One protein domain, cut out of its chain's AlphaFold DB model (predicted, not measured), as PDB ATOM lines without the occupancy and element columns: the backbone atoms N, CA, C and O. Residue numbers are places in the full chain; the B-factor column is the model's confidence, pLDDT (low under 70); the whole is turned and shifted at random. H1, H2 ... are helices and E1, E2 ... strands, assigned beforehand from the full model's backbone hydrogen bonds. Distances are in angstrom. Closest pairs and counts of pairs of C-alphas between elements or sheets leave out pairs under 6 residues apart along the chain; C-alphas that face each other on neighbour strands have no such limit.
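What this domain is: This is residues 151 to 248 of the 249 residues of the protein "L-serine deaminase" of Clostridiaceae bacterium (UniProt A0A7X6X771). Picture one twisted sheet of five strands with two helices, H1 and H2, side by side over one face and the other face bare; from one end of the sheet the link between E4 and E5, residues 221 to 243, reaches out as a long looped arm. That arm makes the length in spans of 53 by 25 by 23 A. The printed part has 98 residues, with named elements in the order E1, H1, E2, E3, H2, E4, E5; the sheet order is E2, E3, E1, E4, E5, with neighbours antiparallel. The class is mixed, helices and strands, and the whole is only just loose, close to compact, with a radius of gyration of the C-alphas of 15.5 A.

How they stand to each other: Start at E1, residues 151 to 156, an inner strand. H1, residues 161 to 171, is on the sheet over E1 at a height of 8.2 A, along the strands, at 25 degrees to E1 on the local plane. Next come E2, residues 176 to 183, and E3, residues 189 to 196, a hairpin; look at N 180 and O 193, 2.9 A. E3 is also antiparallel to E1, with N 153 and O 192 at 2.8 A. H2, residues 202 to 209, is on the same face as H1, at a height of 8.2 A, over E4, residues 214 to 220, and only just over E5, residues 244 to 247, on which 3 of its C-alphas fall. H1 and H2 touch, closest at the C-alphas of Val 165 and Ile 208, 5.9 A, with a shallow tilt of 22 degrees, opposite ways. E4 pairs with E1 through N 154 and O 216, 2.8 A, and forms a hairpin with E5 through N 219 and O 244, 2.8 A. E1, H1, E2 and E3, H2, E4 are split strand-helix-strand units, two strands running the same way with another between them, each with a right-handed crossover; helices on one face give two layers. In H1 and H2 every O i to N i+4 pair is within hydrogen-bond range.

Where its parts are: Find C-alpha 151 at (234.408, 254.525, 212.844), where E1 begins; it runs 16.1 A. H1 covers 15.7 A, E2 19.9 A, E3 22.8 A and E4 17.2 A. E5 ends at C-alpha 247, (234.927, 250.985, 200.024).

The domain as a whole: The C-alphas of Lys 186 and Asp 234, the two farthest apart, are 54.1 A from each other. The printed part has no cut; the link from E4 to E5 is long, 23 residues, and the others are tight. The mean pLDDT of the printed part is 84.0, with residues 224 to 243 and residue 248 under 70.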
ATOM      1  N   ILE A 151     234.506 254.410 214.297       94.00
ATOM      2  CA  ILE A 151     234.408 254.525 212.844       94.00
ATOM      3  C   ILE A 151     235.541 255.414 212.346       94.00
ATOM      4  O   ILE A 151     235.701 256.541 212.812       94.00
ATOM      5  N   LEU A 152     236.280 254.930 211.352       95.75
ATOM      6  CA  LEU A 152     237.197 255.723 210.550       95.75
ATOM      7  C   LEU A 152     236.546 255.994 209.199       95.75
ATOM      8  O   LEU A 152     236.183 255.071 208.470       95.75
ATOM      9  N   VAL A 153     236.419 257.269 208.857       96.81
ATOM     10  CA  VAL A 153     235.843 257.728 207.597       96.81
ATOM     11  C   VAL A 153     236.913 258.478 206.824       96.81
ATOM     12  O   VAL A 153     237.335 259.559 207.232       96.81
ATOM     13  N   PHE A 154     237.329 257.934 205.685       95.44
ATOM     14  CA  PHE A 154     238.215 258.611 204.743       95.44
ATOM     15  C   PHE A 154     237.375 259.300 203.676       95.44
ATOM     16  O   PHE A 154     236.593 258.657 202.971       95.44
ATOM     17  N   TYR A 155     237.538 260.611 203.538       96.00
ATOM     18  CA  TYR A 155     236.682 261.428 202.684       96.00
ATOM     19  C   TYR A 155     237.442 262.585 202.040       96.00
ATOM     20  O   TYR A 155     238.560 262.932 202.430       96.00
ATOM     21  N   LYS A 156     236.825 263.203 201.036       95.50
ATOM     22  CA  LYS A 156     237.262 264.485 200.483       95.50
ATOM     23  C   LYS A 156     236.652 265.632 201.288       95.50
ATOM     24  O   LYS A 156     235.429 265.743 201.359       95.50
ATOM     25  N   ASP A 157     237.494 266.498 201.845       94.88
ATOM     26  CA  ASP A 157     237.097 267.621 202.700       94.88
ATOM     27  C   ASP A 157     236.196 268.614 201.947       94.88
ATOM     28  O   ASP A 157     236.646 269.349 201.066       94.88
ATOM     29  N   GLN A 158     234.901 268.613 202.275       94.12
ATOM     30  CA  GLN A 158     233.892 269.489 201.685       94.12
ATOM     31  C   GLN A 158     232.861 269.917 202.739       94.12
ATOM     32  O   GLN A 158     232.588 269.164 203.684       94.12
ATOM     33  N   PRO A 159     232.246 271.106 202.587       94.94
ATOM     34  CA  PRO A 159     231.195 271.556 203.491       94.94
ATOM     35  C   PRO A 159     230.072 270.521 203.639       94.94
ATOM     36  O   PRO A 159     229.557 269.996 202.655       94.94
ATOM     37  N   GLY A 160     229.682 270.248 204.884       95.38
ATOM     38  CA  GLY A 160     228.543 269.388 205.208       95.38
ATOM     39  C   GLY A 160     228.835 267.888 205.297       95.38
ATOM     40  O   GLY A 160     227.938 267.159 205.708       95.38
ATOM     41  N   ILE A 161     230.044 267.402 204.978       95.88
ATOM     42  CA  ILE A 161     230.357 265.963 205.116       95.88
ATOM     43  C   ILE A 161     230.238 265.497 206.568       95.88
ATOM     44  O   ILE A 161     229.601 264.479 206.823       95.88
ATOM     45  N   ILE A 162     230.748 266.285 207.521       96.12
ATOM     46  CA  ILE A 162     230.624 265.977 208.953       96.12
ATOM     47  C   ILE A 162     229.154 265.809 209.347       96.12
ATOM     48  O   ILE A 162     228.788 264.796 209.930       96.12
ATOM     49  N   THR A 163     228.293 266.750 208.954       97.56
ATOM     50  CA  THR A 163     226.850 266.700 209.231       97.56
ATOM     51  C   THR A 163     226.160 265.506 208.577       97.56
ATOM     52  O   THR A 163     225.239 264.942 209.160       97.56
ATOM     53  N   GLN A 164     226.574 265.112 207.372       97.00
ATOM     54  CA  GLN A 164     226.004 263.943 206.700       97.00
ATOM     55  C   GLN A 164     226.340 262.656 207.458       97.00
ATOM     56  O   GLN A 164     225.432 261.877 207.732       97.00
ATOM     57  N   VAL A 165     227.602 262.471 207.859       96.81
ATOM     58  CA  VAL A 165     228.037 261.292 208.627       96.81
ATOM     59  C   VAL A 165     227.347 261.241 209.990       96.81
ATOM     60  O   VAL A 165     226.707 260.243 210.324       96.81
ATOM     61  N   THR A 166     227.404 262.327 210.766       96.69
ATOM     62  CA  THR A 166     226.781 262.361 212.098       96.69
ATOM     63  C   THR A 166     225.260 262.274 212.027       96.69
ATOM     64  O   THR A 166     224.636 261.700 212.914       96.69
ATOM     65  N   GLY A 167     224.650 262.769 210.948       96.81
ATOM     66  CA  GLY A 167     223.224 262.621 210.684       96.81
ATOM     67  C   GLY A 167     222.792 261.169 210.461       96.81
ATOM     68  O   GLY A 167     221.682 260.812 210.851       96.81
ATOM     69  N   VAL A 168     223.643 260.319 209.872       95.94
ATOM     70  CA  VAL A 168     223.369 258.874 209.761       95.94
ATOM     71  C   VAL A 168     223.392 258.222 211.145       95.94
ATOM     72  O   VAL A 168     222.441 257.528 211.496       95.94
ATOM     73  N   LEU A 169     224.405 258.518 211.968       94.50
ATOM     74  CA  LEU A 169     224.495 258.000 213.343       94.50
ATOM     75  C   LEU A 169     223.329 258.459 214.228       94.50
ATOM     76  O   LEU A 169     222.765 257.665 214.981       94.50
ATOM     77  N   ALA A 170     222.904 259.714 214.082       95.19
ATOM     78  CA  ALA A 170     221.774 260.259 214.825       95.19
ATOM     79  C   ALA A 170     220.457 259.518 214.525       95.19
ATOM     80  O   ALA A 170     219.651 259.314 215.431       95.19
ATOM     81  N   LYS A 171     220.234 259.068 213.280       94.69
ATOM     82  CA  LYS A 171     219.019 258.318 212.898       94.69
ATOM     83  C   LYS A 171     218.906 256.962 213.587       94.69
ATOM     84  O   LYS A 171     217.793 256.485 213.785       94.69
ATOM     85  N   VAL A 172     220.038 256.356 213.938       92.81
ATOM     86  CA  VAL A 172     220.103 255.071 214.648       92.81
ATOM     87  C   VAL A 172     220.345 255.242 216.151       92.81
ATOM     88  O   VAL A 172     220.552 254.259 216.852       92.81
ATOM     89  N   ASN A 173     220.273 256.481 216.656       93.19
ATOM     90  CA  ASN A 173     220.416 256.829 218.070       93.19
ATOM     91  C   ASN A 173     221.736 256.339 218.703       93.19
ATOM     92  O   ASN A 173     221.757 255.907 219.855       93.19
ATOM     93  N   ILE A 174     222.837 256.409 217.946       91.19
ATOM     94  CA  ILE A 174     224.185 256.102 218.441       91.19
ATOM     95  C   ILE A 174     224.856 257.396 218.898       91.19
ATOM     96  O   ILE A 174     224.983 258.347 218.122       91.19
ATOM     97  N   ASN A 175     225.300 257.425 220.155       93.31
ATOM     98  CA  ASN A 175     226.046 258.549 220.708       93.31
ATOM     99  C   ASN A 175     227.529 258.495 220.299       93.31
ATOM    100  O   ASN A 175     228.104 257.413 220.151       93.31
ATOM    101  N   ILE A 176     228.138 259.671 220.131       95.12
ATOM    102  CA  ILE A 176     229.557 259.837 219.793       95.12
ATOM    103  C   ILE A 176     230.281 260.309 221.055       95.12
ATOM    104  O   ILE A 176     230.028 261.415 221.534       95.12
ATOM    105  N   SER A 177     231.174 259.479 221.588       92.25
ATOM    106  CA  SER A 177     231.937 259.778 222.804       92.25
ATOM    107  C   SER A 177     233.172 260.631 222.529       92.25
ATOM    108  O   SER A 177     233.532 261.474 223.350       92.25
ATOM    109  N   ASN A 178     233.793 260.454 221.362       93.12
ATOM    110  CA  ASN A 178     234.898 261.280 220.886       93.12
ATOM    111  C   ASN A 178     234.828 261.449 219.365       93.12
ATOM    112  O   ASN A 178     234.458 260.517 218.649       93.12
ATOM    113  N   MET A 179     235.213 262.625 218.869       95.44
ATOM    114  CA  MET A 179     235.338 262.899 217.440       95.44
ATOM    115  C   MET A 179     236.630 263.653 217.170       95.44
ATOM    116  O   MET A 179     236.844 264.738 217.708       95.44
ATOM    117  N   GLU A 180     237.427 263.124 216.250       95.94
ATOM    118  CA  GLU A 180     238.635 263.771 215.753       95.94
ATOM    119  C   GLU A 180     238.604 263.856 214.235       95.94
ATOM    120  O   GLU A 180     238.092 262.974 213.543       95.94
ATOM    121  N   VAL A 181     239.143 264.950 213.701       95.62
ATOM    122  CA  VAL A 181     239.220 265.180 212.263       95.62
ATOM    123  C   VAL A 181     240.613 265.660 211.918       95.62
ATOM    124  O   VAL A 181     241.100 266.647 212.467       95.62
ATOM    125  N   SER A 182     241.216 264.996 210.942       96.12
ATOM    126  CA  SER A 182     242.547 265.292 210.443       96.12
ATOM    127  C   SER A 182     242.499 265.440 208.931       96.12
ATOM    128  O   SER A 182     241.824 264.684 208.234       96.12
ATOM    129  N   ARG A 183     243.173 266.454 208.394       94.00
ATOM    130  CA  ARG A 183     243.102 266.807 206.970       94.00
ATOM    131  C   ARG A 183     244.487 267.050 206.408       94.00
ATOM    132  O   ARG A 183     245.269 267.792 206.989       94.00
ATOM    133  N   ALA A 184     244.740 266.517 205.217       91.44
ATOM    134  CA  ALA A 184     246.002 266.725 204.509       91.44
ATOM    135  C   ALA A 184     246.133 268.163 203.965       91.44
ATOM    136  O   ALA A 184     247.214 268.613 203.598       91.44
ATOM    137  N   GLY A 185     245.020 268.894 203.876       87.81
ATOM    138  CA  GLY A 185     244.962 270.255 203.356       87.81
ATOM    139  C   GLY A 185     243.522 270.725 203.173       87.81
ATOM    140  O   GLY A 185     242.573 270.014 203.491       87.81
ATOM    141  N   LYS A 186     243.327 271.956 202.687       85.38
ATOM    142  CA  LYS A 186     241.987 272.474 202.355       85.38
ATOM    143  C   LYS A 186     241.446 271.824 201.095       85.38
ATOM    144  O   LYS A 186     242.085 271.923 200.055       85.38
ATOM    145  N   GLY A 187     240.269 271.203 201.188       86.38
ATOM    146  CA  GLY A 187     239.638 270.539 200.043       86.38
ATOM    147  C   GLY A 187     240.315 269.231 199.615       86.38
ATOM    148  O   GLY A 187     239.985 268.691 198.558       86.38
ATOM    149  N   ALA A 188     241.284 268.756 200.402       92.75
ATOM    150  CA  ALA A 188     242.056 267.547 200.143       92.75
ATOM    151  C   ALA A 188     241.416 266.327 200.829       92.75
ATOM    152  O   ALA A 188     240.283 266.390 201.306       92.75
ATOM    153  N   ARG A 189     242.138 265.204 200.879       94.56
ATOM    154  CA  ARG A 189     241.727 264.043 201.677       94.56
ATOM    155  C   ARG A 189     241.748 264.382 203.169       94.56
ATOM    156  O   ARG A 189     242.609 265.138 203.633       94.56
ATOM    157  N   ALA A 190     240.812 263.797 203.895       96.25
ATOM    158  CA  ALA A 190     240.672 263.897 205.333       96.25
ATOM    159  C   ALA A 190     240.265 262.543 205.925       96.25
ATOM    160  O   ALA A 190     239.702 261.688 205.234       96.25
ATOM    161  N   LEU A 191     240.560 262.387 207.209       97.31
ATOM    162  CA  LEU A 191     240.157 261.284 208.062       97.31
ATOM    163  C   LEU A 191     239.304 261.853 209.196       97.31
ATOM    164  O   LEU A 191     239.693 262.819 209.849       97.31
ATOM    165  N   MET A 192     238.145 261.250 209.420       97.38
ATOM    166  CA  MET A 192     237.319 261.477 210.598       97.38
ATOM    167  C   MET A 192     237.301 260.194 211.417       97.38
ATOM    168  O   MET A 192     236.964 259.135 210.892       97.38
ATOM    169  N   LEU A 193     237.649 260.315 212.691       96.88
ATOM    170  CA  LEU A 193     237.549 259.267 213.692       96.88
ATOM    171  C   LEU A 193     236.363 259.577 214.606       96.88
ATOM    172  O   LEU A 193     236.256 260.684 215.132       96.88
ATOM    173  N   LEU A 194     235.479 258.601 214.795       95.62
ATOM    174  CA  LEU A 194     234.303 258.697 215.658       95.62
ATOM    175  C   LEU A 194     234.305 257.518 216.623       95.62
ATOM    176  O   LEU A 194     234.027 256.406 216.191       95.62
ATOM    177  N   ALA A 195     234.583 257.744 217.902       93.12
ATOM    178  CA  ALA A 195     234.350 256.732 218.929       93.12
ATOM    179  C   ALA A 195     232.872 256.753 219.343       93.12
ATOM    180  O   ALA A 195     232.297 257.829 219.537       93.12
ATOM    181  N   THR A 196     232.253 255.583 219.474       91.75
ATOM    182  CA  THR A 196     230.828 255.431 219.792       91.75
ATOM    183  C   THR A 196     230.628 254.678 221.104       91.75
ATOM    184  O   THR A 196     231.477 253.895 221.519       91.75
ATOM    185  N   ASP A 197     229.491 254.903 221.766       87.19
ATOM    186  CA  ASP A 197     229.155 254.218 223.031       87.19
ATOM    187  C   ASP A 197     228.665 252.771 222.836       87.19
ATOM    188  O   ASP A 197     228.429 252.049 223.801       87.19
ATOM    189  N   GLY A 198     228.474 252.341 221.589       82.31
ATOM    190  CA  GLY A 198     227.975 251.013 221.259       82.31
ATOM    191  C   GLY A 198     228.387 250.575 219.862       82.31
ATOM    192  O   GLY A 198     228.989 251.342 219.105       82.31
ATOM    193  N   GLU A 199     228.060 249.325 219.545       80.94
ATOM    194  CA  GLU A 199     228.336 248.729 218.242       80.94
ATOM    195  C   GLU A 199     227.643 249.479 217.106       80.94
ATOM    196  O   GLU A 199     226.555 250.043 217.255       80.94
ATOM    197  N   ILE A 200     228.288 249.459 215.942       84.69
ATOM    198  CA  ILE A 200     227.813 250.149 214.750       84.69
ATOM    199  C   ILE A 200     227.154 249.112 213.828       84.69
ATOM    200  O   ILE A 200     227.836 248.201 213.354       84.69
ATOM    201  N   PRO A 201     225.843 249.226 213.548       88.62
ATOM    202  CA  PRO A 201     225.161 248.312 212.642       88.62
ATOM    203  C   PRO A 201     225.746 248.362 211.228       88.62
ATOM    204  O   PRO A 201     226.030 249.444 210.709       88.62
ATOM    205  N   ALA A 202     225.807 247.211 210.553       87.94
ATOM    206  CA  ALA A 202     226.296 247.120 209.174       87.94
ATOM    207  C   ALA A 202     225.553 248.061 208.213       87.94
ATOM    208  O   ALA A 202     226.172 248.738 207.394       87.94
ATOM    209  N   GLN A 203     224.233 248.208 208.381       89.38
ATOM    210  CA  GLN A 203     223.446 249.127 207.556       89.38
ATOM    211  C   GLN A 203     223.892 250.590 207.708       89.38
ATOM    212  O   GLN A 203     223.918 251.332 206.728       89.38
ATOM    213  N   THR A 204     224.288 251.000 208.916       91.81
ATOM    214  CA  THR A 204     224.815 252.343 209.196       91.81
ATOM    215  C   THR A 204     226.116 252.578 208.430       91.81
ATOM    216  O   THR A 204     226.303 253.642 207.842       91.81
ATOM    217  N   MET A 205     226.993 251.572 208.381       92.38
ATOM    218  CA  MET A 205     228.257 251.624 207.639       92.38
ATOM    219  C   MET A 205     228.039 251.731 206.132       92.38
ATOM    220  O   MET A 205     228.710 252.517 205.461       92.38
ATOM    221  N   GLU A 206     227.077 250.983 205.593       92.19
ATOM    222  CA  GLU A 206     226.672 251.097 204.191       92.19
ATOM    223  C   GLU A 206     226.097 252.478 203.866       92.19
ATOM    224  O   GLU A 206     226.398 253.046 202.817       92.19
ATOM    225  N   ASP A 207     225.274 253.035 204.752       94.56
ATOM    226  CA  ASP A 207     224.628 254.329 204.536       94.56
ATOM    227  C   ASP A 207     225.620 255.491 204.600       94.56
ATOM    228  O   ASP A 207     225.532 256.411 203.783       94.56
ATOM    229  N   ILE A 208     226.605 255.422 205.502       95.69
ATOM    230  CA  ILE A 208     227.757 256.330 205.480       95.69
ATOM    231  C   ILE A 208     228.522 256.126 204.169       95.69
ATOM    232  O   ILE A 208     228.787 257.095 203.463       95.69
ATOM    233  N   GLY A 209     228.803 254.878 203.788       94.31
ATOM    234  CA  GLY A 209     229.468 254.549 202.529       94.31
ATOM    235  C   GLY A 209     228.799 255.193 201.314       94.31
ATOM    236  O   GLY A 209     229.486 255.721 200.459       94.31
ATOM    237  N   LYS A 210     227.470 255.283 201.248       94.75
ATOM    238  CA  LYS A 210     226.754 255.885 200.102       94.75
ATOM    239  C   LYS A 210     226.930 257.409 199.958       94.75
ATOM    240  O   LYS A 210     226.506 257.973 198.946       94.75
ATOM    241  N   ILE A 211     227.532 258.103 200.926       94.81
ATOM    242  CA  ILE A 211     227.791 259.548 200.832       94.81
ATOM    243  C   ILE A 211     228.900 259.794 199.797       94.81
ATOM    244  O   ILE A 211     230.047 259.409 199.988       94.81
ATOM    245  N   GLY A 212     228.588 260.507 198.711       91.31
ATOM    246  CA  GLY A 212     229.439 260.546 197.510       91.31
ATOM    247  C   GLY A 212     230.861 261.120 197.647       91.31
ATOM    248  O   GLY A 212     231.653 260.970 196.727       91.31
ATOM    249  N   SER A 213     231.214 261.784 198.754       92.62
ATOM    250  CA  SER A 213     232.602 262.235 199.007       92.62
ATOM    251  C   SER A 213     233.385 261.316 199.946       92.62
ATOM    252  O   SER A 213     234.522 261.637 200.288       92.62
ATOM    253  N   ILE A 214     232.787 260.208 200.382       95.25
ATOM    254  CA  ILE A 214     233.421 259.197 201.221       95.25
ATOM    255  C   ILE A 214     234.056 258.146 200.316       95.25
ATOM    256  O   ILE A 214     233.437 257.647 199.380       95.25
ATOM    257  N   HIS A 215     235.319 257.840 200.585       92.38
ATOM    258  CA  HIS A 215     236.104 256.853 199.847       92.38
ATOM    259  C   HIS A 215     236.123 255.512 200.577       92.38
ATOM    260  O   HIS A 215     236.053 254.455 199.956       92.38
ATOM    261  N   GLN A 216     236.200 255.556 201.905       93.12
ATOM    262  CA  GLN A 216     236.261 254.360 202.727       93.12
ATOM    263  C   GLN A 216     235.675 254.626 204.108       93.12
ATOM    264  O   GLN A 216     235.878 255.696 204.684       93.12
ATOM    265  N   VAL A 217     234.984 253.622 204.635       94.56
ATOM    266  CA  VAL A 217     234.470 253.582 206.001       94.56
ATOM    267  C   VAL A 217     234.949 252.282 206.634       94.56
ATOM    268  O   VAL A 217     234.836 251.221 206.020       94.56
ATOM    269  N   ILE A 218     235.504 252.364 207.836       93.19
ATOM    270  CA  ILE A 218     235.990 251.218 208.608       93.19
ATOM    271  C   ILE A 218     235.357 251.306 209.986       93.19
ATOM    272  O   ILE A 218     235.498 252.334 210.639       93.19
ATOM    273  N   ALA A 219     234.671 250.255 210.424       90.81
ATOM    274  CA  ALA A 219     234.249 250.115 211.808       90.81
ATOM    275  C   ALA A 219     235.184 249.152 212.521       90.81
ATOM    276  O   ALA A 219     235.466 248.052 212.040       90.81
ATOM    277  N   LEU A 220     235.627 249.590 213.687       88.94
ATOM    278  CA  LEU A 220     236.392 248.827 214.647       88.94
ATOM    279  C   LEU A 220     235.476 248.537 215.835       88.94
ATOM    280  O   LEU A 220     234.800 249.441 216.331       88.94
ATOM    281  N   GLY A 221     235.455 247.286 216.293       83.69
ATOM    282  CA  GLY A 221     234.890 246.950 217.600       83.69
ATOM    283  C   GLY A 221     235.755 247.497 218.741       83.69
ATOM    284  O   GLY A 221     236.787 248.127 218.512       83.69
ATOM    285  N   ALA A 222     235.356 247.228 219.985       79.38
ATOM    286  CA  ALA A 222     236.235 247.454 221.129       79.38
ATOM    287  C   ALA A 222     237.381 246.426 221.093       79.38
ATOM    288  O   ALA A 222     237.173 245.242 221.342       79.38
ATOM    289  N   LEU A 223     238.595 246.872 220.770       71.25
ATOM    290  CA  LEU A 223     239.768 246.006 220.572       71.25
ATOM    291  C   LEU A 223     240.548 245.738 221.869       71.25
ATOM    292  O   LEU A 223     241.480 244.935 221.887       71.25
ATOM    293  N   ASN A 224     240.157 246.386 222.970       67.88
ATOM    294  CA  ASN A 224     240.705 246.121 224.302       67.88
ATOM    295  C   ASN A 224     239.975 245.000 225.054       67.88
ATOM    296  O   ASN A 224     240.428 244.604 226.131       67.88
ATOM    297  N   VAL A 225     238.878 244.489 224.495       64.31
ATOM    298  CA  VAL A 225     238.160 243.326 225.018       64.31
ATOM    299  C   VAL A 225     238.759 242.071 224.380       64.31
ATOM    300  O   VAL A 225     239.043 242.042 223.180       64.31
ATOM    301  N   GLU A 226     239.019 241.047 225.193       65.56
ATOM    302  CA  GLU A 226     239.411 239.739 224.665       65.56
ATOM    303  C   GLU A 226     238.237 239.172 223.854       65.56
ATOM    304  O   GLU A 226     237.091 239.286 224.293       65.56
ATOM    305  N   PRO A 227     238.493 238.603 222.672       61.56
ATOM    306  CA  PRO A 227     237.428 238.140 221.803       61.56
ATOM    307  C   PRO A 227     236.825 236.862 222.399       61.56
ATOM    308  O   PRO A 227     237.525 236.067 223.037       61.56
ATOM    309  N   ASP A 228     235.532 236.642 222.175       54.12
ATOM    310  CA  ASP A 228     234.897 235.396 222.592       54.12
ATOM    311  C   ASP A 228     235.531 234.206 221.849       54.12
ATOM    312  O   ASP A 228     235.795 234.259 220.645       54.12
ATOM    313  N   PHE A 229     235.787 233.113 222.573       51.00
ATOM    314  CA  PHE A 229     236.205 231.852 221.964       51.00
ATOM    315  C   PHE A 229     235.026 231.250 221.193       51.00
ATOM    316  O   PHE A 229     234.030 230.855 221.802       51.00
ATOM    317  N   ILE A 230     235.147 231.126 219.871       52.19
ATOM    318  CA  ILE A 230     234.152 230.443 219.040       52.19
ATOM    319  C   ILE A 230     234.640 229.010 218.800       52.19
ATOM    320  O   ILE A 230     235.613 228.786 218.082       52.19
ATOM    321  N   SER A 231     233.985 228.032 219.431       49.19
ATOM    322  CA  SER A 231     234.273 226.604 219.248       49.19
ATOM    323  C   SER A 231     233.111 225.906 218.536       49.19
ATOM    324  O   SER A 231     232.389 225.112 219.143       49.19
ATOM    325  N   ASP A 232     232.908 226.199 217.254       43.78
ATOM    326  CA  ASP A 232     231.978 225.415 216.438       43.78
ATOM    327  C   ASP A 232     232.735 224.278 215.728       43.78
ATOM    328  O   ASP A 232     233.735 224.486 215.051       43.78
ATOM    329  N   SER A 233     232.252 223.057 215.980       48.91
ATOM    330  CA  SER A 233     232.705 221.715 215.563       48.91
ATOM    331  C   SER A 233     233.751 221.569 214.435       48.91
ATOM    332  O   SER A 233     233.615 222.139 213.358       48.91
ATOM    333  N   ASP A 234     234.702 220.649 214.660       43.81
ATOM    334  CA  ASP A 234     235.650 219.996 213.727       43.81
ATOM    335  C   ASP A 234     236.565 220.868 212.841       43.81
ATOM    336  O   ASP A 234     237.413 220.333 212.119       43.81
ATOM    337  N   THR A 235     236.514 222.195 212.956       45.59
ATOM    338  CA  THR A 235     237.496 223.107 212.346       45.59
ATOM    339  C   THR A 235     238.044 224.115 213.359       45.59
ATOM    340  O   THR A 235     237.406 224.407 214.360       45.59
ATOM    341  N   LYS A 236     239.292 224.542 213.120       45.62
ATOM    342  CA  LYS A 236     240.211 225.297 213.996       45.62
ATOM    343  C   LYS A 236     239.554 226.290 214.973       45.62
ATOM    344  O   LYS A 236     238.709 227.079 214.585       45.62
ATOM    345  N   GLU A 237     240.089 226.324 216.196       50.78
ATOM    346  CA  GLU A 237     239.898 227.415 217.163       50.78
ATOM    347  C   GLU A 237     240.254 228.770 216.521       50.78
ATOM    348  O   GLU A 237     241.414 228.981 216.139       50.78
ATOM    349  N   GLU A 238     239.277 229.674 216.406       52.41
ATOM    350  CA  GLU A 238     239.428 230.973 215.742       52.41
ATOM    351  C   GLU A 238     238.858 232.105 216.614       52.41
ATOM    352  O   GLU A 238     237.816 231.964 217.256       52.41
ATOM    353  N   TYR A 239     239.580 233.224 216.667       53.44
ATOM    354  CA  TYR A 239     239.180 234.448 217.360       53.44
ATOM    355  C   TYR A 239     238.771 235.477 216.303       53.44
ATOM    356  O   TYR A 239     239.525 235.673 215.350       53.44
ATOM    357  N   SER A 240     237.627 236.155 216.452       55.59
ATOM    358  CA  SER A 240     237.199 237.175 215.481       55.59
ATOM    359  C   SER A 240     237.298 238.590 216.052       55.59
ATOM    360  O   SER A 240     236.679 238.928 217.057       55.59
ATOM    361  N   TYR A 241     238.075 239.418 215.355       60.97
ATOM    362  CA  TYR A 241     238.144 240.878 215.503       60.97
ATOM    363  C   TYR A 241     237.753 241.563 214.187       60.97
ATOM    364  O   TYR A 241     238.301 242.617 213.833       60.97
ATOM    365  N   ASP A 242     236.898 240.909 213.399       63.94
ATOM    366  CA  ASP A 242     236.763 241.258 211.995       63.94
ATOM    367  C   ASP A 242     236.093 242.628 211.825       63.94
ATOM    368  O   ASP A 242     234.981 242.863 212.309       63.94
ATOM    369  N   PRO A 243     236.778 243.570 211.155       68.25
ATOM    370  CA  PRO A 243     236.257 244.907 210.934       68.25
ATOM    371  C   PRO A 243     235.142 244.876 209.885       68.25
ATOM    372  O   PRO A 243     235.182 244.100 208.928       68.25
ATOM    373  N   GLN A 244     234.192 245.804 209.986       74.38
ATOM    374  CA  GLN A 244     233.275 246.071 208.875       74.38
ATOM    375  C   GLN A 244     233.884 247.160 207.991       74.38
ATOM    376  O   GLN A 244     234.130 248.274 208.457       74.38
ATOM    377  N   ILE A 245     234.143 246.849 206.719       81.06
ATOM    378  CA  ILE A 245     234.799 247.770 205.784       81.06
ATOM    379  C   ILE A 245     233.930 247.981 204.550       81.06
ATOM    380  O   ILE A 245     233.655 247.044 203.803       81.06
ATOM    381  N   THR A 246     233.605 249.243 204.281       78.88
ATOM    382  CA  THR A 246     232.937 249.680 203.052       78.88
ATOM    383  C   THR A 246     233.904 250.535 202.242       78.88
ATOM    384  O   THR A 246     234.498 251.477 202.768       78.88
ATOM    385  N   ARG A 247     234.078 250.223 200.954       77.81
ATOM    386  CA  ARG A 247     234.927 250.985 200.024       77.81
ATOM    387  C   ARG A 247     234.108 251.421 198.820       77.81
ATOM    388  O   ARG A 247     233.405 250.601 198.234       77.81
ATOM    389  N   ASN A 248     234.245 252.686 198.444       62.25
ATOM    390  CA  ASN A 248     233.738 253.193 197.178       62.25
ATOM    391  C   ASN A 248     234.890 253.280 196.181       62.25
ATOM    392  O   ASN A 248     235.970 253.757 196.538       62.25
TER     393      ASN A 248